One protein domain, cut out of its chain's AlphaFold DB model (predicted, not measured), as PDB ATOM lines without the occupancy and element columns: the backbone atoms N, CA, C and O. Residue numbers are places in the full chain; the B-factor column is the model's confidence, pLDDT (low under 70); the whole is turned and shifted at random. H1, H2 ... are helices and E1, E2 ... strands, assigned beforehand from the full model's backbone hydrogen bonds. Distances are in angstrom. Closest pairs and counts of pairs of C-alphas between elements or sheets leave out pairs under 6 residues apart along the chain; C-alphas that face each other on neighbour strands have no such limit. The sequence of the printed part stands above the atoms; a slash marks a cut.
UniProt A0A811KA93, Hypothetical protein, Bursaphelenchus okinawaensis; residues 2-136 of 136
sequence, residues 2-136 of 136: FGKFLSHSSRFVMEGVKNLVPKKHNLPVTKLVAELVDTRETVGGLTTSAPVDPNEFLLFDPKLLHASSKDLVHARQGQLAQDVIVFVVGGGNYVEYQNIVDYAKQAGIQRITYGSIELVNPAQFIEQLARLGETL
ATOM      1  N   PHE A   2     164.714 -60.070 199.934       58.47
ATOM      2  CA  PHE A   2     165.414 -60.733 198.814       58.47
ATOM      3  C   PHE A   2     165.045 -62.210 198.556       58.47
ATOM      4  O   PHE A   2     164.995 -62.633 197.405       58.47
ATOM      5  N   GLY A   3     164.697 -62.988 199.589       58.44
ATOM      6  CA  GLY A   3     164.302 -64.399 199.412       58.44
ATOM      7  C   GLY A   3     163.014 -64.595 198.600       58.44
ATOM      8  O   GLY A   3     162.867 -65.597 197.906       58.44
ATOM      9  N   LYS A   4     162.107 -63.603 198.610       58.41
ATOM     10  CA  LYS A   4     160.873 -63.640 197.809       58.41
ATOM     11  C   LYS A   4     161.166 -63.485 196.310       58.41
ATOM     12  O   LYS A   4     160.564 -64.204 195.521       58.41
ATOM     13  N   PHE A   5     162.140 -62.658 195.924       58.50
ATOM     14  CA  PHE A   5     162.555 -62.498 194.523       58.50
ATOM     15  C   PHE A   5     163.322 -63.714 193.985       58.50
ATOM     16  O   PHE A   5     163.014 -64.177 192.891       58.50
ATOM     17  N   LEU A   6     164.237 -64.297 194.769       62.06
ATOM     18  CA  LEU A   6     164.988 -65.498 194.365       62.06
ATOM     19  C   LEU A   6     164.080 -66.731 194.183       62.06
ATOM     20  O   LEU A   6     164.283 -67.554 193.288       62.06
ATOM     21  N   SER A   7     163.026 -66.840 194.997       61.50
ATOM     22  CA  SER A   7     162.006 -67.886 194.840       61.50
ATOM     23  C   SER A   7     161.115 -67.689 193.604       61.50
ATOM     24  O   SER A   7     160.544 -68.646 193.092       61.50
ATOM     25  N   HIS A   8     160.989 -66.452 193.117       61.44
ATOM     26  CA  HIS A   8     160.163 -66.119 191.956       61.44
ATOM     27  C   HIS A   8     160.925 -66.336 190.642       61.44
ATOM     28  O   HIS A   8     160.382 -66.917 189.707       61.44
ATOM     29  N   SER A   9     162.210 -65.966 190.593       61.34
ATOM     30  CA  SER A   9     163.070 -66.213 189.427       61.34
ATOM     31  C   SER A   9     163.376 -67.702 189.218       61.34
ATOM     32  O   SER A   9     163.364 -68.176 188.085       61.34
ATOM     33  N   SER A  10     163.566 -68.472 190.295       64.06
ATOM     34  CA  SER A  10     163.738 -69.932 190.209       64.06
ATOM     35  C   SER A  10     162.484 -70.665 189.717       64.06
ATOM     36  O   SER A  10     162.611 -71.625 188.960       64.06
ATOM     37  N   ARG A  11     161.274 -70.199 190.064       61.78
ATOM     38  CA  ARG A  11     160.016 -70.745 189.517       61.78
ATOM     39  C   ARG A  11     159.886 -70.529 188.012       61.78
ATOM     40  O   ARG A  11     159.467 -71.451 187.328       61.78
ATOM     41  N   PHE A  12     160.310 -69.376 187.499       63.69
ATOM     42  CA  PHE A  12     160.264 -69.083 186.064       63.69
ATOM     43  C   PHE A  12     161.204 -69.988 185.247       63.69
ATOM     44  O   PHE A  12     160.805 -70.541 184.225       63.69
ATOM     45  N   VAL A  13     162.433 -70.213 185.727       65.62
ATOM     46  CA  VAL A  13     163.372 -71.151 185.081       65.62
ATOM     47  C   VAL A  13     162.841 -72.587 185.151       65.62
ATOM     48  O   VAL A  13     162.879 -73.303 184.154       65.62
ATOM     49  N   MET A  14     162.282 -72.988 186.297       68.00
ATOM     50  CA  MET A  14     161.678 -74.310 186.494       68.00
ATOM     51  C   MET A  14     160.450 -74.534 185.596       68.00
ATOM     52  O   MET A  14     160.273 -75.630 185.074       68.00
ATOM     53  N   GLU A  15     159.616 -73.513 185.385       66.00
ATOM     54  CA  GLU A  15     158.468 -73.564 184.470       66.00
ATOM     55  C   GLU A  15     158.904 -73.672 183.003       66.00
ATOM     56  O   GLU A  15     158.321 -74.467 182.266       66.00
ATOM     57  N   GLY A  16     159.969 -72.967 182.601       68.88
ATOM     58  CA  GLY A  16     160.533 -73.043 181.246       68.88
ATOM     59  C   GLY A  16     161.143 -74.406 180.892       68.88
ATOM     60  O   GLY A  16     161.108 -74.809 179.732       68.88
ATOM     61  N   VAL A  17     161.644 -75.154 181.884       72.75
ATOM     62  CA  VAL A  17     162.214 -76.505 181.688       72.75
ATOM     63  C   VAL A  17     161.293 -77.635 182.151       72.75
ATOM     64  O   VAL A  17     161.653 -78.802 182.026       72.75
ATOM     65  N   LYS A  18     160.082 -77.343 182.643       66.94
ATOM     66  CA  LYS A  18     159.138 -78.354 183.159       66.94
ATOM     67  C   LYS A  18     158.756 -79.406 182.114       66.94
ATOM     68  O   LYS A  18     158.523 -80.557 182.467       66.94
ATOM     69  N   ASN A  19     158.733 -79.021 180.836       65.38
ATOM     70  CA  ASN A  19     158.495 -79.926 179.704       65.38
ATOM     71  C   ASN A  19     159.770 -80.617 179.185       65.38
ATOM     72  O   ASN A  19     159.669 -81.509 178.351       65.38
ATOM     73  N   LEU A  20     160.947 -80.216 179.674       66.38
ATOM     74  CA  LEU A  20     162.229 -80.887 179.441       66.38
ATOM     75  C   LEU A  20     162.569 -81.877 180.561       66.38
ATOM     76  O   LEU A  20     163.464 -82.698 180.388       66.38
ATOM     77  N   VAL A  21     161.858 -81.821 181.694       62.00
ATOM     78  CA  VAL A  21     161.914 -82.862 182.722       62.00
ATOM     79  C   VAL A  21     161.345 -84.137 182.100       62.00
ATOM     80  O   VAL A  21     160.156 -84.158 181.761       62.00
ATOM     81  N   PRO A  22     162.152 -85.202 181.941       60.44
ATOM     82  CA  PRO A  22     161.651 -86.460 181.422       60.44
ATOM     83  C   PRO A  22     160.492 -86.916 182.308       60.44
ATOM     84  O   PRO A  22     160.652 -87.096 183.520       60.44
ATOM     85  N   LYS A  23     159.301 -87.080 181.720       62.44
ATOM     86  CA  LYS A  23     158.211 -87.777 182.409       62.44
ATOM     87  C   LYS A  23     158.743 -89.162 182.768       62.44
ATOM     88  O   LYS A  23     159.518 -89.729 182.003       62.44
ATOM     89  N   LYS A  24     158.379 -89.701 183.934       60.53
ATOM     90  CA  LYS A  24     158.771 -91.066 184.313       60.53
ATOM     91  C   LYS A  24     158.368 -92.017 183.185       60.53
ATOM     92  O   LYS A  24     157.183 -92.275 182.989       60.53
ATOM     93  N   HIS A  25     159.346 -92.488 182.424       64.00
ATOM     94  CA  HIS A  25     159.140 -93.486 181.391       64.00
ATOM     95  C   HIS A  25     159.611 -94.807 181.961       64.00
ATOM     96  O   HIS A  25     160.775 -94.920 182.328       64.00
ATOM     97  N   ASN A  26     158.718 -95.791 182.036       70.62
ATOM     98  CA  ASN A  26     159.135 -97.164 182.278       70.62
ATOM     99  C   ASN A  26     159.886 -97.616 181.025       70.62
ATOM    100  O   ASN A  26     159.275 -97.807 179.968       70.62
ATOM    101  N   LEU A  27     161.210 -97.691 181.133       87.12
ATOM    102  CA  LEU A  27     162.083 -98.164 180.061       87.12
ATOM    103  C   LEU A  27     161.751 -99.627 179.728       87.12
ATOM    104  O   LEU A  27     161.163-100.308 180.571       87.12
ATOM    105  N   PRO A  28     162.118-100.131 178.536       89.00
ATOM    106  CA  PRO A  28     161.826-101.511 178.146       89.00
ATOM    107  C   PRO A  28     162.223-102.535 179.218       89.00
ATOM    108  O   PRO A  28     161.382-103.319 179.642       89.00
ATOM    109  N   VAL A  29     163.446-102.439 179.755       91.31
ATOM    110  CA  VAL A  29     163.918-103.322 180.834       91.31
ATOM    111  C   VAL A  29     163.050-103.231 182.092       91.31
ATOM    112  O   VAL A  29     162.716-104.244 182.691       91.31
ATOM    113  N   THR A  30     162.609-102.032 182.470       92.25
ATOM    114  CA  THR A  30     161.748-101.826 183.639       92.25
ATOM    115  C   THR A  30     160.367-102.435 183.437       92.25
ATOM    116  O   THR A  30     159.808-102.980 184.382       92.25
ATOM    117  N   LYS A  31     159.811-102.361 182.220       89.44
ATOM    118  CA  LYS A  31     158.529-103.003 181.891       89.44
ATOM    119  C   LYS A  31     158.634-104.522 181.994       89.44
ATOM    120  O   LYS A  31     157.808-105.122 182.669       89.44
ATOM    121  N   LEU A  32     159.697-105.099 181.432       89.56
ATOM    122  CA  LEU A  32     159.972-106.534 181.525       89.56
ATOM    123  C   LEU A  32     160.127-106.987 182.980       89.56
ATOM    124  O   LEU A  32     159.502-107.952 183.409       89.56
ATOM    125  N   VAL A  33     160.921-106.258 183.772       91.50
ATOM    126  CA  VAL A  33     161.069-106.539 185.206       91.50
ATOM    127  C   VAL A  33     159.715-106.447 185.905       91.50
ATOM    128  O   VAL A  33     159.400-107.322 186.703       91.50
ATOM    129  N   ALA A  34     158.898-105.441 185.591       89.19
ATOM    130  CA  ALA A  34     157.589-105.283 186.209       89.19
ATOM    131  C   ALA A  34     156.643-106.452 185.911       89.19
ATOM    132  O   ALA A  34     156.000-106.952 186.831       89.19
ATOM    133  N   GLU A  35     156.604-106.910 184.662       86.38
ATOM    134  CA  GLU A  35     155.793-108.053 184.228       86.38
ATOM    135  C   GLU A  35     156.251-109.369 184.878       86.38
ATOM    136  O   GLU A  35     155.426-110.170 185.311       86.38
ATOM    137  N   LEU A  36     157.563-109.582 185.016       88.56
ATOM    138  CA  LEU A  36     158.122-110.822 185.573       88.56
ATOM    139  C   LEU A  36     158.099-110.887 187.108       88.56
ATOM    140  O   LEU A  36     158.104-111.982 187.688       88.56
ATOM    141  N   VAL A  37     158.144-109.736 187.782       89.94
ATOM    142  CA  VAL A  37     158.255-109.628 189.247       89.94
ATOM    143  C   VAL A  37     156.894-109.495 189.919       89.94
ATOM    144  O   VAL A  37     156.703-110.059 191.002       89.94
ATOM    145  N   ASP A  38     155.971-108.766 189.293       88.69
ATOM    146  CA  ASP A  38     154.632-108.514 189.813       88.69
ATOM    147  C   ASP A  38     153.584-109.279 189.002       88.69
ATOM    148  O   ASP A  38     153.100-108.834 187.965       88.69
ATOM    149  N   THR A  39     153.222-110.451 189.512       86.56
ATOM    150  CA  THR A  39     152.236-111.353 188.896       86.56
ATOM    151  C   THR A  39     150.856-111.238 189.549       86.56
ATOM    152  O   THR A  39     150.003-112.113 189.379       86.56
ATOM    153  N   ARG A  40     150.630-110.191 190.354       84.75
ATOM    154  CA  ARG A  40     149.325-109.929 190.968       84.75
ATOM    155  C   ARG A  40     148.298-109.591 189.897       84.75
ATOM    156  O   ARG A  40     148.596-108.892 188.932       84.75
ATOM    157  N   GLU A  41     147.073-110.070 190.093       67.94
ATOM    158  CA  GLU A  41     145.966-109.719 189.210       67.94
ATOM    159  C   GLU A  41     145.660-108.222 189.297       67.94
ATOM    160  O   GLU A  41     145.749-107.590 190.353       67.94
ATOM    161  N   THR A  42     145.292-107.649 188.156       64.19
ATOM    162  CA  THR A  42     144.959-106.235 188.017       64.19
ATOM    163  C   THR A  42     143.690-105.906 188.806       64.19
ATOM    164  O   THR A  42     142.578-106.151 188.339       64.19
ATOM    165  N   VAL A  43     143.821-105.300 189.983       48.06
ATOM    166  CA  VAL A  43     142.676-104.726 190.703       48.06
ATOM    167  C   VAL A  43     142.581-103.238 190.352       48.06
ATOM    168  O   VAL A  43     143.419-102.445 190.770       48.06
ATOM    169  N   GLY A  44     141.564-102.840 189.576       46.59
ATOM    170  CA  GLY A  44     141.202-101.421 189.402       46.59
ATOM    171  C   GLY A  44     141.789-100.663 188.200       46.59
ATOM    172  O   GLY A  44     141.842 -99.438 188.236       46.59
ATOM    173  N   GLY A  45     142.195-101.343 187.121       40.91
ATOM    174  CA  GLY A  45     142.385-100.707 185.803       40.91
ATOM    175  C   GLY A  45     143.628 -99.826 185.610       40.91
ATOM    176  O   GLY A  45     143.733 -99.168 184.577       40.91
ATOM    177  N   LEU A  46     144.583 -99.812 186.549       43.00
ATOM    178  CA  LEU A  46     145.827 -99.047 186.405       43.00
ATOM    179  C   LEU A  46     147.082 -99.823 186.841       43.00
ATOM    180  O   LEU A  46     147.807 -99.370 187.716       43.00
ATOM    181  N   THR A  47     147.376-100.953 186.193       48.03
ATOM    182  CA  THR A  47     148.751-101.464 186.020       48.03
ATOM    183  C   THR A  47     148.872-102.184 184.673       48.03
ATOM    184  O   THR A  47     147.891-102.674 184.122       48.03
ATOM    185  N   THR A  48     150.076-102.171 184.103       49.69
ATOM    186  CA  THR A  48     150.389-102.548 182.717       49.69
ATOM    187  C   THR A  48     150.859-103.996 182.546       49.69
ATOM    188  O   THR A  48     151.452-104.299 181.518       49.69
ATOM    189  N   SER A  49     150.685-104.875 183.533       51.06
ATOM    190  CA  SER A  49     151.205-106.244 183.459       51.06
ATOM    191  C   SER A  49     150.287-107.124 182.611       51.06
ATOM    192  O   SER A  49     149.286-107.660 183.083       51.06
ATOM    193  N   ALA A  50     150.621-107.259 181.326       54.00
ATOM    194  CA  ALA A  50     150.118-108.366 180.525       54.00
ATOM    195  C   ALA A  50     150.585-109.696 181.155       54.00
ATOM    196  O   ALA A  50     151.649-109.731 181.781       54.00
ATOM    197  N   PRO A  51     149.814-110.792 181.027       59.50
ATOM    198  CA  PRO A  51     150.290-112.097 181.456       59.50
ATOM    199  C   PRO A  51     151.593-112.420 180.721       59.50
ATOM    200  O   PRO A  51     151.629-112.368 179.494       59.50
ATOM    201  N   VAL A  52     152.649-112.727 181.483       65.88
ATOM    202  CA  VAL A  52     153.951-113.155 180.952       65.88
ATOM    203  C   VAL A  52     153.713-114.320 179.998       65.88
ATOM    204  O   VAL A  52     153.202-115.356 180.431       65.88
ATOM    205  N   ASP A  53     154.064-114.162 178.718       70.38
ATOM    206  CA  ASP A  53     153.982-115.270 177.770       70.38
ATOM    207  C   ASP A  53     155.030-116.319 178.180       70.38
ATOM    208  O   ASP A  53     156.235-116.043 178.138       70.38
ATOM    209  N   PRO A  54     154.611-117.531 178.590       65.75
ATOM    210  CA  PRO A  54     155.542-118.578 178.996       65.75
ATOM    211  C   PRO A  54     156.450-119.053 177.850       65.75
ATOM    212  O   PRO A  54     157.388-119.803 178.110       65.75
ATOM    213  N   ASN A  55     156.179-118.658 176.601       74.69
ATOM    214  CA  ASN A  55     157.036-118.954 175.454       74.69
ATOM    215  C   ASN A  55     158.145-117.911 175.242       74.69
ATOM    216  O   ASN A  55     159.103-118.198 174.526       74.69
ATOM    217  N   GLU A  56     158.029-116.719 175.834       83.94
ATOM    218  CA  GLU A  56     159.014-115.642 175.673       83.94
ATOM    219  C   GLU A  56     160.129-115.733 176.723       83.94
ATOM    220  O   GLU A  56     161.302-115.520 176.409       83.94
ATOM    221  N   PHE A  57     159.783-116.122 177.958       86.44
ATOM    222  CA  PHE A  57     160.730-116.211 179.071       86.44
ATOM    223  C   PHE A  57     160.820-117.614 179.664       86.44
ATOM    224  O   PHE A  57     159.825-118.228 180.052       86.44
ATOM    225  N   LEU A  58     162.057-118.081 179.825       89.06
ATOM    226  CA  LEU A  58     162.352-119.310 180.548       89.06
ATOM    227  C   LEU A  58     162.345-119.037 182.050       89.06
ATOM    228  O   LEU A  58     163.093-118.199 182.556       89.06
ATOM    229  N   LEU A  59     161.515-119.786 182.765       88.56
ATOM    230  CA  LEU A  59     161.466-119.768 184.219       88.56
ATOM    231  C   LEU A  59     162.101-121.045 184.765       88.56
ATOM    232  O   LEU A  59     161.806-122.140 184.285       88.56
ATOM    233  N   PHE A  60     162.949-120.881 185.776       89.75
ATOM    234  CA  PHE A  60     163.657-121.961 186.450       89.75
ATOM    235  C   PHE A  60     163.448-121.844 187.959       89.75
ATOM    236  O   PHE A  60     163.588-120.757 188.521       89.75
ATOM    237  N   ASP A  61     163.155-122.965 188.613       90.56
ATOM    238  CA  ASP A  61     163.149-123.073 190.071       90.56
ATOM    239  C   ASP A  61     164.193-124.118 190.489       90.56
ATOM    240  O   ASP A  61     164.001-125.303 190.217       90.56
ATOM    241  N   PRO A  62     165.296-123.730 191.155       91.38
ATOM    242  CA  PRO A  62     166.342-124.670 191.557       91.38
ATOM    243  C   PRO A  62     165.866-125.726 192.566       91.38
ATOM    244  O   PRO A  62     166.559-126.720 192.776       91.38
ATOM    245  N   LYS A  63     164.706-125.532 193.210       90.75
ATOM    246  CA  LYS A  63     164.103-126.518 194.120       90.75
ATOM    247  C   LYS A  63     163.311-127.594 193.380       90.75
ATOM    248  O   LYS A  63     163.015-128.633 193.969       90.75
ATOM    249  N   LEU A  64     162.958-127.358 192.117       89.56
ATOM    250  CA  LEU A  64     162.156-128.258 191.297       89.56
ATOM    251  C   LEU A  64     163.023-128.814 190.163       89.56
ATOM    252  O   LEU A  64     163.411-128.101 189.247       89.56
ATOM    253  N   LEU A  65     163.317-130.115 190.216       80.31
ATOM    254  CA  LEU A  65     164.239-130.780 189.282       80.31
ATOM    255  C   LEU A  65     163.777-130.742 187.813       80.31
ATOM    256  O   LEU A  65     164.620-130.706 186.925       80.31
ATOM    257  N   HIS A  66     162.464-130.733 187.554       81.50
ATOM    258  CA  HIS A  66     161.887-130.707 186.203       81.50
ATOM    259  C   HIS A  66     160.497-130.052 186.198       81.50
ATOM    260  O   HIS A  66     159.484-130.729 186.039       81.50
ATOM    261  N   ALA A  67     160.436-128.736 186.397       85.06
ATOM    262  CA  ALA A  67     159.203-127.972 186.207       85.06
ATOM    263  C   ALA A  67     159.233-127.249 184.856       85.06
ATOM    264  O   ALA A  67     160.252-126.661 184.488       85.06
ATOM    265  N   SER A  68     158.125-127.287 184.112       86.88
ATOM    266  CA  SER A  68     158.011-126.489 182.892       86.88
ATOM    267  C   SER A  68     157.807-125.015 183.249       86.88
ATOM    268  O   SER A  68     157.219-124.689 184.284       86.88
ATOM    269  N   SER A  69     158.239-124.095 182.382       85.81
ATOM    270  CA  SER A  69     158.047-122.660 182.635       85.81
ATOM    271  C   SER A  69     156.565-122.292 182.779       85.81
ATOM    272  O   SER A  69     156.229-121.445 183.601       85.81
ATOM    273  N   LYS A  70     155.660-122.995 182.083       85.06
ATOM    274  CA  LYS A  70     154.209-122.809 182.222       85.06
ATOM    275  C   LYS A  70     153.708-123.144 183.629       85.06
ATOM    276  O   LYS A  70     152.909-122.380 184.172       85.06
ATOM    277  N   ASP A  71     154.180-124.242 184.217       86.69
ATOM    278  CA  ASP A  71     153.791-124.649 185.576       86.69
ATOM    279  C   ASP A  71     154.285-123.631 186.609       86.69
ATOM    280  O   ASP A  71     153.554-123.240 187.519       86.69
ATOM    281  N   LEU A  72     155.513-123.142 186.424       87.25
ATOM    282  CA  LEU A  72     156.132-122.163 187.312       87.25
ATOM    283  C   LEU A  72     155.457-120.784 187.237       87.25
ATOM    284  O   LEU A  72     155.321-120.117 188.262       87.25
ATOM    285  N   VAL A  73     155.007-120.360 186.051       84.19
ATOM    286  CA  VAL A  73     154.235-119.115 185.888       84.19
ATOM    287  C   VAL A  73     152.908-119.210 186.647       84.19
ATOM    288  O   VAL A  73     152.581-118.296 187.403       84.19
ATOM    289  N   HIS A  74     152.188-120.334 186.536       83.19
ATOM    290  CA  HIS A  74     150.947-120.548 187.293       83.19
ATOM    291  C   HIS A  74     151.193-120.568 188.806       83.19
ATOM    292  O   HIS A  74     150.450-119.942 189.558       83.19
ATOM    293  N   ALA A  75     152.258-121.233 189.264       85.81
ATOM    294  CA  ALA A  75     152.597-121.312 190.686       85.81
ATOM    295  C   ALA A  75     152.912-119.946 191.323       85.81
ATOM    296  O   ALA A  75     152.796-119.790 192.541       85.81
ATOM    297  N   ARG A  76     153.319-118.961 190.515       84.56
ATOM    298  CA  ARG A  76     153.635-117.604 190.973       84.56
ATOM    299  C   ARG A  76     152.457-116.641 190.888       84.56
ATOM    300  O   ARG A  76     152.552-115.589 191.500       84.56
ATOM    301  N   GLN A  77     151.366-116.981 190.199       84.31
ATOM    302  CA  GLN A  77     150.223-116.083 189.997       84.31
ATOM    303  C   GLN A  77     149.733-115.471 191.320       84.31
ATOM    304  O   GLN A  77     149.609-116.155 192.339       84.31
ATOM    305  N   GLY A  78     149.466-114.163 191.318       84.25
ATOM    306  CA  GLY A  78     149.029-113.445 192.516       84.25
ATOM    307  C   GLY A  78     150.161-112.964 193.430       84.25
ATOM    308  O   GLY A  78     149.872-112.444 194.507       84.25
ATOM    309  N   GLN A  79     151.435-113.121 193.049       88.69
ATOM    310  CA  GLN A  79     152.577-112.824 193.923       88.69
ATOM    311  C   GLN A  79     153.416-111.638 193.433       88.69
ATOM    312  O   GLN A  79     153.590-111.419 192.234       88.69
ATOM    313  N   LEU A  80     153.995-110.909 194.393       91.06
ATOM    314  CA  LEU A  80     155.022-109.891 194.171       91.06
ATOM    315  C   LEU A  80     156.320-110.339 194.845       91.06
ATOM    316  O   LEU A  80     156.353-110.496 196.071       91.06
ATOM    317  N   ALA A  81     157.394-110.502 194.071       92.75
ATOM    318  CA  ALA A  81     158.693-110.825 194.654       92.75
ATOM    319  C   ALA A  81     159.243-109.634 195.458       92.75
ATOM    320  O   ALA A  81     159.233-108.491 195.005       92.75
ATOM    321  N   GLN A  82     159.714-109.912 196.672       95.12
ATOM    322  CA  GLN A  82     160.206-108.890 197.604       95.12
ATOM    323  C   GLN A  82     161.715-108.673 197.508       95.12
ATOM    324  O   GLN A  82     162.211-107.616 197.888       95.12
ATOM    325  N   ASP A  83     162.430-109.669 196.992       96.75
ATOM    326  CA  ASP A  83     163.873-109.668 196.840       96.75
ATOM    327  C   ASP A  83     164.218-110.085 195.413       96.75
ATOM    328  O   ASP A  83     163.921-111.208 194.996       96.75
ATOM    329  N   VAL A  84     164.752-109.142 194.641       96.75
ATOM    330  CA  VAL A  84     164.906-109.274 193.193       96.75
ATOM    331  C   VAL A  84     166.320-108.899 192.780       96.75
ATOM    332  O   VAL A  84     166.832-107.834 193.129       96.75
ATOM    333  N   ILE A  85     166.931-109.759 191.968       97.38
ATOM    334  CA  ILE A  85     168.198-109.487 191.295       97.38
ATOM    335  C   ILE A  85     167.920-109.421 189.794       97.38
ATOM    336  O   ILE A  85     167.417-110.376 189.211       97.38
ATOM    337  N   VAL A  86     168.251-108.290 189.178       96.62
ATOM    338  CA  VAL A  86     168.185-108.066 187.732       96.62
ATOM    339  C   VAL A  86     169.613-108.033 187.211       96.62
ATOM    340  O   VAL A  86     170.408-107.216 187.674       96.62
ATOM    341  N   PHE A  87     169.946-108.908 186.265       97.50
ATOM    342  CA  PHE A  87     171.285-108.972 185.688       97.50
ATOM    343  C   PHE A  87     171.231-108.869 184.164       97.50
ATOM    344  O   PHE A  87     170.665-109.738 183.502       97.50
ATOM    345  N   VAL A  88     171.830-107.814 183.609       96.56
ATOM    346  CA  VAL A  88     171.930-107.594 182.161       96.56
ATOM    347  C   VAL A  88     173.232-108.201 181.640       96.56
ATOM    348  O   VAL A  88     174.332-107.784 182.001       96.56
ATOM    349  N   VAL A  89     173.115-109.195 180.765       96.25
ATOM    350  CA  VAL A  89     174.263-109.801 180.081       96.25
ATOM    351  C   VAL A  89     174.677-108.883 178.926       96.25
ATOM    352  O   VAL A  89     173.970-108.785 177.930       96.25
ATOM    353  N   GLY A  90     175.811-108.197 179.077       94.31
ATOM    354  CA  GLY A  90     176.325-107.196 178.138       94.31
ATOM    355  C   GLY A  90     176.526-105.844 178.827       94.31
ATOM    356  O   GLY A  90     176.946-105.791 179.986       94.31
ATOM    357  N   GLY A  91     176.202-104.760 178.124       93.88
ATOM    358  CA  GLY A  91     176.303-103.398 178.643       93.88
ATOM    359  C   GLY A  91     175.048-102.952 179.390       93.88
ATOM    360  O   GLY A  91     173.969-102.887 178.810       93.88
ATOM    361  N   GLY A  92     175.205-102.611 180.666       95.75
ATOM    362  CA  GLY A  92     174.194-101.927 181.470       95.75
ATOM    363  C   GLY A  92     174.457-100.425 181.555       95.75
ATOM    364  O   GLY A  92     175.569 -99.956 181.302       95.75
ATOM    365  N   ASN A  93     173.445 -99.652 181.947       94.94
ATOM    366  CA  ASN A  93     173.554 -98.197 182.062       94.94
ATOM    367  C   ASN A  93     172.840 -97.665 183.316       94.94
ATOM    368  O   ASN A  93     171.813 -98.179 183.758       94.94
ATOM    369  N   TYR A  94     173.351 -96.562 183.860       94.81
ATOM    370  CA  TYR A  94     172.778 -95.841 184.997       94.81
ATOM    371  C   TYR A  94     171.329 -95.396 184.787       94.81
ATOM    372  O   TYR A  94     170.569 -95.312 185.750       94.81
ATOM    373  N   VAL A  95     170.930 -95.124 183.542       93.44
ATOM    374  CA  VAL A  95     169.547 -94.747 183.217       93.44
ATOM    375  C   VAL A  95     168.579 -95.905 183.496       93.44
ATOM    376  O   VAL A  95     167.504 -95.684 184.053       93.44
ATOM    377  N   GLU A  96     168.976 -97.141 183.186       94.00
ATOM    378  CA  GLU A  96     168.200 -98.350 183.487       94.00
ATOM    379  C   GLU A  96     168.161 -98.628 184.987       94.00
ATOM    380  O   GLU A  96     167.080 -98.791 185.553       94.00
ATOM    381  N   TYR A  97     169.332 -98.600 185.631       95.44
ATOM    382  CA  TYR A  97     169.470 -98.741 187.080       95.44
ATOM    383  C   TYR A  97     168.510 -97.807 187.826       95.44
ATOM    384  O   TYR A  97     167.723 -98.254 188.662       95.44
ATOM    385  N   GLN A  98     168.533 -96.515 187.487       94.56
ATOM    386  CA  GLN A  98     167.705 -95.517 188.152       94.56
ATOM    387  C   GLN A  98     166.214 -95.817 187.964       94.56
ATOM    388  O   GLN A  98     165.435 -95.737 188.915       94.56
ATOM    389  N   ASN A  99     165.817 -96.211 186.752       93.31
ATOM    390  CA  ASN A  99     164.428 -96.514 186.437       93.31
ATOM    391  C   ASN A  99     163.912 -97.749 187.194       93.31
ATOM    392  O   ASN A  99     162.800 -97.723 187.719       93.31
ATOM    393  N   ILE A 100     164.740 -98.790 187.315       94.94
ATOM    394  CA  ILE A 100     164.430-100.017 188.062       94.94
ATOM    395  C   ILE A 100     164.320 -99.738 189.566       94.94
ATOM    396  O   ILE A 100     163.377-100.194 190.212       94.94
ATOM    397  N   VAL A 101     165.243 -98.951 190.128       94.44
ATOM    398  CA  VAL A 101     165.194 -98.546 191.543       94.44
ATOM    399  C   VAL A 101     163.933 -97.732 191.837       94.44
ATOM    400  O   VAL A 101     163.273 -97.947 192.857       94.44
ATOM    401  N   ASP A 102     163.567 -96.812 190.946       93.00
ATOM    402  CA  ASP A 102     162.360 -96.003 191.104       93.00
ATOM    403  C   ASP A 102     161.076 -96.820 190.928       93.00
ATOM    404  O   ASP A 102     160.083 -96.531 191.605       93.00
ATOM    405  N   TYR A 103     161.086 -97.834 190.060       92.25
ATOM    406  CA  TYR A 103     160.006 -98.815 189.939       92.25
ATOM    407  C   TYR A 103     159.847 -99.625 191.229       92.25
ATOM    408  O   TYR A 103     158.746 -99.679 191.770       92.25
ATOM    409  N   ALA A 104     160.930-100.179 191.779       93.56
ATOM    410  CA  ALA A 104     160.872-101.005 192.985       93.56
ATOM    411  C   ALA A 104     160.270-100.264 194.183       93.56
ATOM    412  O   ALA A 104     159.413-100.805 194.885       93.56
ATOM    413  N   LYS A 105     160.643 -98.991 194.361       93.38
ATOM    414  CA  LYS A 105     160.049 -98.115 195.383       93.38
ATOM    415  C   LYS A 105     158.544 -97.921 195.187       93.38
ATOM    416  O   LYS A 105     157.813 -97.869 196.168       93.38
ATOM    417  N   GLN A 106     158.085 -97.790 193.942       90.88
ATOM    418  CA  GLN A 106     156.666 -97.604 193.617       90.88
ATOM    419  C   GLN A 106     155.861 -98.898 193.770       90.88
ATOM    420  O   GLN A 106     154.735 -98.858 194.254       90.88
ATOM    421  N   ALA A 107     156.441-100.034 193.386       89.88
ATOM    422  CA  ALA A 107     155.809-101.348 193.472       89.88
ATOM    423  C   ALA A 107     155.768-101.910 194.906       89.88
ATOM    424  O   ALA A 107     155.009-102.842 195.174       89.88
ATOM    425  N   GLY A 108     156.560-101.347 195.827       93.00
ATOM    426  CA  GLY A 108     156.676-101.827 197.205       93.00
ATOM    427  C   GLY A 108     157.579-103.056 197.343       93.00
ATOM    428  O   GLY A 108     157.339-103.893 198.208       93.00
ATOM    429  N   ILE A 109     158.595-103.182 196.485       95.25
ATOM    430  CA  ILE A 109     159.612-104.240 196.561       95.25
ATOM    431  C   ILE A 109     160.626-103.866 197.651       95.25
ATOM    432  O   ILE A 109     161.180-102.766 197.628       95.25
ATOM    433  N   GLN A 110     160.891-104.777 198.591       96.19
ATOM    434  CA  GLN A 110     161.819-104.529 199.705       96.19
ATOM    435  C   GLN A 110     163.270-104.351 199.253       96.19
ATOM    436  O   GLN A 110     163.956-103.441 199.722       96.19
ATOM    437  N   ARG A 111     163.748-105.219 198.356       97.12
ATOM    438  CA  ARG A 111     165.128-105.207 197.869       97.12
ATOM    439  C   ARG A 111     165.169-105.472 196.373       97.12
ATOM    440  O   ARG A 111     164.699-106.502 195.903       97.12
ATOM    441  N   ILE A 112     165.787-104.554 195.636       97.12
ATOM    442  CA  ILE A 112     166.135-104.762 194.232       97.12
ATOM    443  C   ILE A 112     167.623-104.495 194.030       97.12
ATOM    444  O   ILE A 112     168.159-103.508 194.531       97.12
ATOM    445  N   THR A 113     168.300-105.396 193.328       97.62
ATOM    446  CA  THR A 113     169.711-105.265 192.950       97.62
ATOM    447  C   THR A 113     169.804-105.342 191.437       97.62
ATOM    448  O   THR A 113     169.363-106.321 190.848       97.62
ATOM    449  N   TYR A 114     170.366-104.313 190.809       97.62
ATOM    450  CA  TYR A 114     170.659-104.306 189.379       97.62
ATOM    451  C   TYR A 114     172.155-104.520 189.172       97.62
ATOM    452  O   TYR A 114     172.973-103.902 189.856       97.62
ATOM    453  N   GLY A 115     172.497-105.382 188.225       97.25
ATOM    454  CA  GLY A 115     173.860-105.629 187.790       97.25
ATOM    455  C   GLY A 115     173.932-105.819 186.283       97.25
ATOM    456  O   GLY A 115     172.935-106.090 185.615       97.25
ATOM    457  N   SER A 116     175.139-105.691 185.758       97.38
ATOM    458  CA  SER A 116     175.470-105.980 184.369       97.38
ATOM    459  C   SER A 116     176.904-106.498 184.283       97.38
ATOM    460  O   SER A 116     177.638-106.439 185.273       97.38
ATOM    461  N   ILE A 117     177.316-107.016 183.119       97.19
ATOM    462  CA  ILE A 117     178.727-107.389 182.892       97.19
ATOM    463  C   ILE A 117     179.609-106.144 182.979       97.19
ATOM    464  O   ILE A 117     180.652-106.152 183.628       97.19
ATOM    465  N   GLU A 118     179.157-105.062 182.355       95.88
ATOM    466  CA  GLU A 118     179.823-103.769 182.382       95.88
ATOM    467  C   GLU A 118     178.798-102.642 182.510       95.88
ATOM    468  O   GLU A 118     177.668-102.748 182.028       95.88
ATOM    469  N   LEU A 119     179.181-101.563 183.190       95.62
ATOM    470  CA  LEU A 119     178.425-100.314 183.203       95.62
ATOM    471  C   LEU A 119     179.060 -99.377 182.185       95.62
ATOM    472  O   LEU A 119     180.173 -98.895 182.397       95.62
ATOM    473  N   VAL A 120     178.348 -99.127 181.092       96.25
ATOM    474  CA  VAL A 120     178.852 -98.354 179.957       96.25
ATOM    475  C   VAL A 120     178.043 -97.084 179.765       96.25
ATOM    476  O   VAL A 120     176.818 -97.049 179.903       96.25
ATOM    477  N   ASN A 121     178.747 -96.006 179.433       95.62
ATOM    478  CA  ASN A 121     178.107 -94.799 178.938       95.62
ATOM    479  C   ASN A 121     177.816 -94.924 177.424       95.62
ATOM    480  O   ASN A 121     178.356 -95.813 176.758       95.62
ATOM    481  N   PRO A 122     176.994 -94.026 176.845       94.81
ATOM    482  CA  PRO A 122     176.638 -94.113 175.431       94.81
ATOM    483  C   PRO A 122     177.839 -94.095 174.476       94.81
ATOM    484  O   PRO A 122     177.823 -94.807 173.481       94.81
ATOM    485  N   ALA A 123     178.889 -93.321 174.770       96.44
ATOM    486  CA  ALA A 123     180.060 -93.235 173.899       96.44
ATOM    487  C   ALA A 123     180.849 -94.555 173.871       96.44
ATOM    488  O   ALA A 123     181.201 -95.031 172.795       96.44
ATOM    489  N   GLN A 124     181.056 -95.170 175.038       95.88
ATOM    490  CA  GLN A 124     181.724 -96.471 175.163       95.88
ATOM    491  C   GLN A 124     180.953 -97.574 174.432       95.88
ATOM    492  O   GLN A 124     181.552 -98.384 173.731       95.88
ATOM    493  N   PHE A 125     179.623 -97.577 174.542       95.69
ATOM    494  CA  PHE A 125     178.790 -98.559 173.850       95.69
ATOM    495  C   PHE A 125     178.872 -98.415 172.321       95.69
ATOM    496  O   PHE A 125     179.030 -99.404 171.609       95.69
ATOM    497  N   ILE A 126     178.836 -97.182 171.800       96.31
ATOM    498  CA  ILE A 126     179.002 -96.935 170.358       96.31
ATOM    499  C   ILE A 126     180.393 -97.360 169.873       96.31
ATOM    500  O   ILE A 126     180.504 -97.916 168.785       96.31
ATOM    501  N   GLU A 127     181.442 -97.156 170.670       96.19
ATOM    502  CA  GLU A 127     182.794 -97.614 170.333       96.19
ATOM    503  C   GLU A 127     182.868 -99.143 170.200       96.19
ATOM    504  O   GLU A 127     183.470 -99.658 169.257       96.19
ATOM    505  N   GLN A 128     182.220 -99.884 171.102       94.31
ATOM    506  CA  GLN A 128     182.140-101.345 171.014       94.31
ATOM    507  C   GLN A 128     181.404-101.802 169.749       94.31
ATOM    508  O   GLN A 128     181.867-102.719 169.068       94.31
ATOM    509  N   LEU A 129     180.294-101.141 169.402       94.88
ATOM    510  CA  LEU A 129     179.555-101.429 168.171       94.88
ATOM    511  C   LEU A 129     180.370-101.097 166.915       94.88
ATOM    512  O   LEU A 129     180.337-101.864 165.955       94.88
ATOM    513  N   ALA A 130     181.123 -99.995 166.925       96.38
ATOM    514  CA  ALA A 130     181.999 -99.617 165.820       96.38
ATOM    515  C   ALA A 130     183.089-100.673 165.588       96.38
ATOM    516  O   ALA A 130     183.256-101.138 164.465       96.38
ATOM    517  N   ARG A 131     183.750-101.135 166.660       95.69
ATOM    518  CA  ARG A 131     184.744-102.220 166.587       95.69
ATOM    519  C   ARG A 131     184.151-103.510 166.028       95.69
ATOM    520  O   ARG A 131     184.779-104.165 165.201       95.69
ATOM    521  N   LEU A 132     182.937-103.872 166.448       95.62
ATOM    522  CA  LEU A 132     182.247-105.041 165.900       95.62
ATOM    523  C   LEU A 132     181.983-104.881 164.395       95.62
ATOM    524  O   LEU A 132     182.218-105.818 163.641       95.62
ATOM    525  N   GLY A 133     181.545-103.696 163.965       96.06
ATOM    526  CA  GLY A 133     181.287-103.382 162.558       96.06
ATOM    527  C   GLY A 133     182.533-103.360 161.670       96.06
ATOM    528  O   GLY A 133     182.419-103.649 160.490       96.06
ATOM    529  N   GLU A 134     183.715-103.061 162.215       95.00
ATOM    530  CA  GLU A 134     184.996-103.173 161.492       95.00
ATOM    531  C   GLU A 134     185.459-104.626 161.314       95.00
ATOM    532  O   GLU A 134     186.276-104.917 160.443       95.00
ATOM    533  N   THR A 135     184.972-105.529 162.169       83.19
ATOM    534  CA  THR A 135     185.382-106.941 162.181       83.19
ATOM    535  C   THR A 135     184.467-107.827 161.319       83.19
ATOM    536  O   THR A 135     184.787-108.996 161.101       83.19
ATOM    537  N   LEU A 136     183.337-107.289 160.842       62.75
ATOM    538  CA  LEU A 136     182.370-107.941 159.947       62.75
ATOM    539  C   LEU A 136     182.602-107.531 158.488       62.75
ATOM    540  O   LEU A 136     182.439-108.416 157.619       62.75
TER     541      LEU A 136
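What this domain is: This is residues 2 to 136 of the 136 residues of the protein "Hypothetical protein" of Bursaphelenchus okinawaensis (UniProt A0A811KA93). The body is a narrow two-strand ribbon, E1 and E2 side by side, with H4 packed on E2 and H2 packed on H4. From it two helical arms stick out, residues 2 to 23 with H1 and residues 129 to 136 at the end of H5, while the long loop 38 to 68 leads out to H3, away from H1. You read 135 residues with five named helices and two named strands, in the order H1 H2 H3 E1 H4 E2 H5; the class is mixed, and the sheet, E1 then E2, is parallel. The whole is loose, with a radius of gyration of the C-alphas of 20.4 A, and flat, spanning 70 by 52 by 23 A, its length drawn out by the arm of H1.

How they stand to each other: Begin with E1, residues 83 to 92, and E2, residues 111 to 119, parallel neighbours at 14 degrees. Look for N 86 and O 113 at 2.8 A and N 115 and O 86 at 2.8 A, within hydrogen-bond range. E1 bends by 95 degrees at residue 89, and E2 bends by 79 degrees at residue 116. H4, residues 94 to 107, joins them in a strand-helix-strand unit, two parallel neighbour strands with a helix between, whose crossover is right-handed. The closest C-alphas of H4 and E2 are those of Tyr 97 and Tyr 114, 6.1 A apart. Next find H2, residues 28 to 37: it touches H4, the closest C-alphas being those of Thr 30 and Ile 100 at 5.5 A. They run the same way at a steep tilt of 35.2 degrees, only just steep. The closest C-alphas of H2 and E1 are those of Val 33 and Val 86, 7.7 A apart. H1, residues 2 to 17, H3, residues 69 to 76, and H5, residues 122 to 135, touch no helix. In the five helices every O i to N i+4 pair is within hydrogen-bond range.

Where its parts are: Find C-alpha 83 at (163.873, -109.668, 196.840); from there E1 runs 20.1 A. E2 is 20.4 A long and H4 19.8 A. H1 starts at C-alpha 2, (165.414, -60.733, 198.814), and runs 23.5 A; H2 is 14.2 A and H3 10.7 A. H5, 20.4 A long, ends at C-alpha 135, (185.382, -106.941, 162.181).

The domain as a whole: The C-alphas of Phe 2 and His 66 are the two farthest apart, at 71.2 A. The printed part has no cut; the link from H2 to H3 is long, 31 residues. Mean pLDDT of the printed part is 82.5, and residues 2 to 16, 18 to 25, 41 to 52, 54 and 136 are under 70.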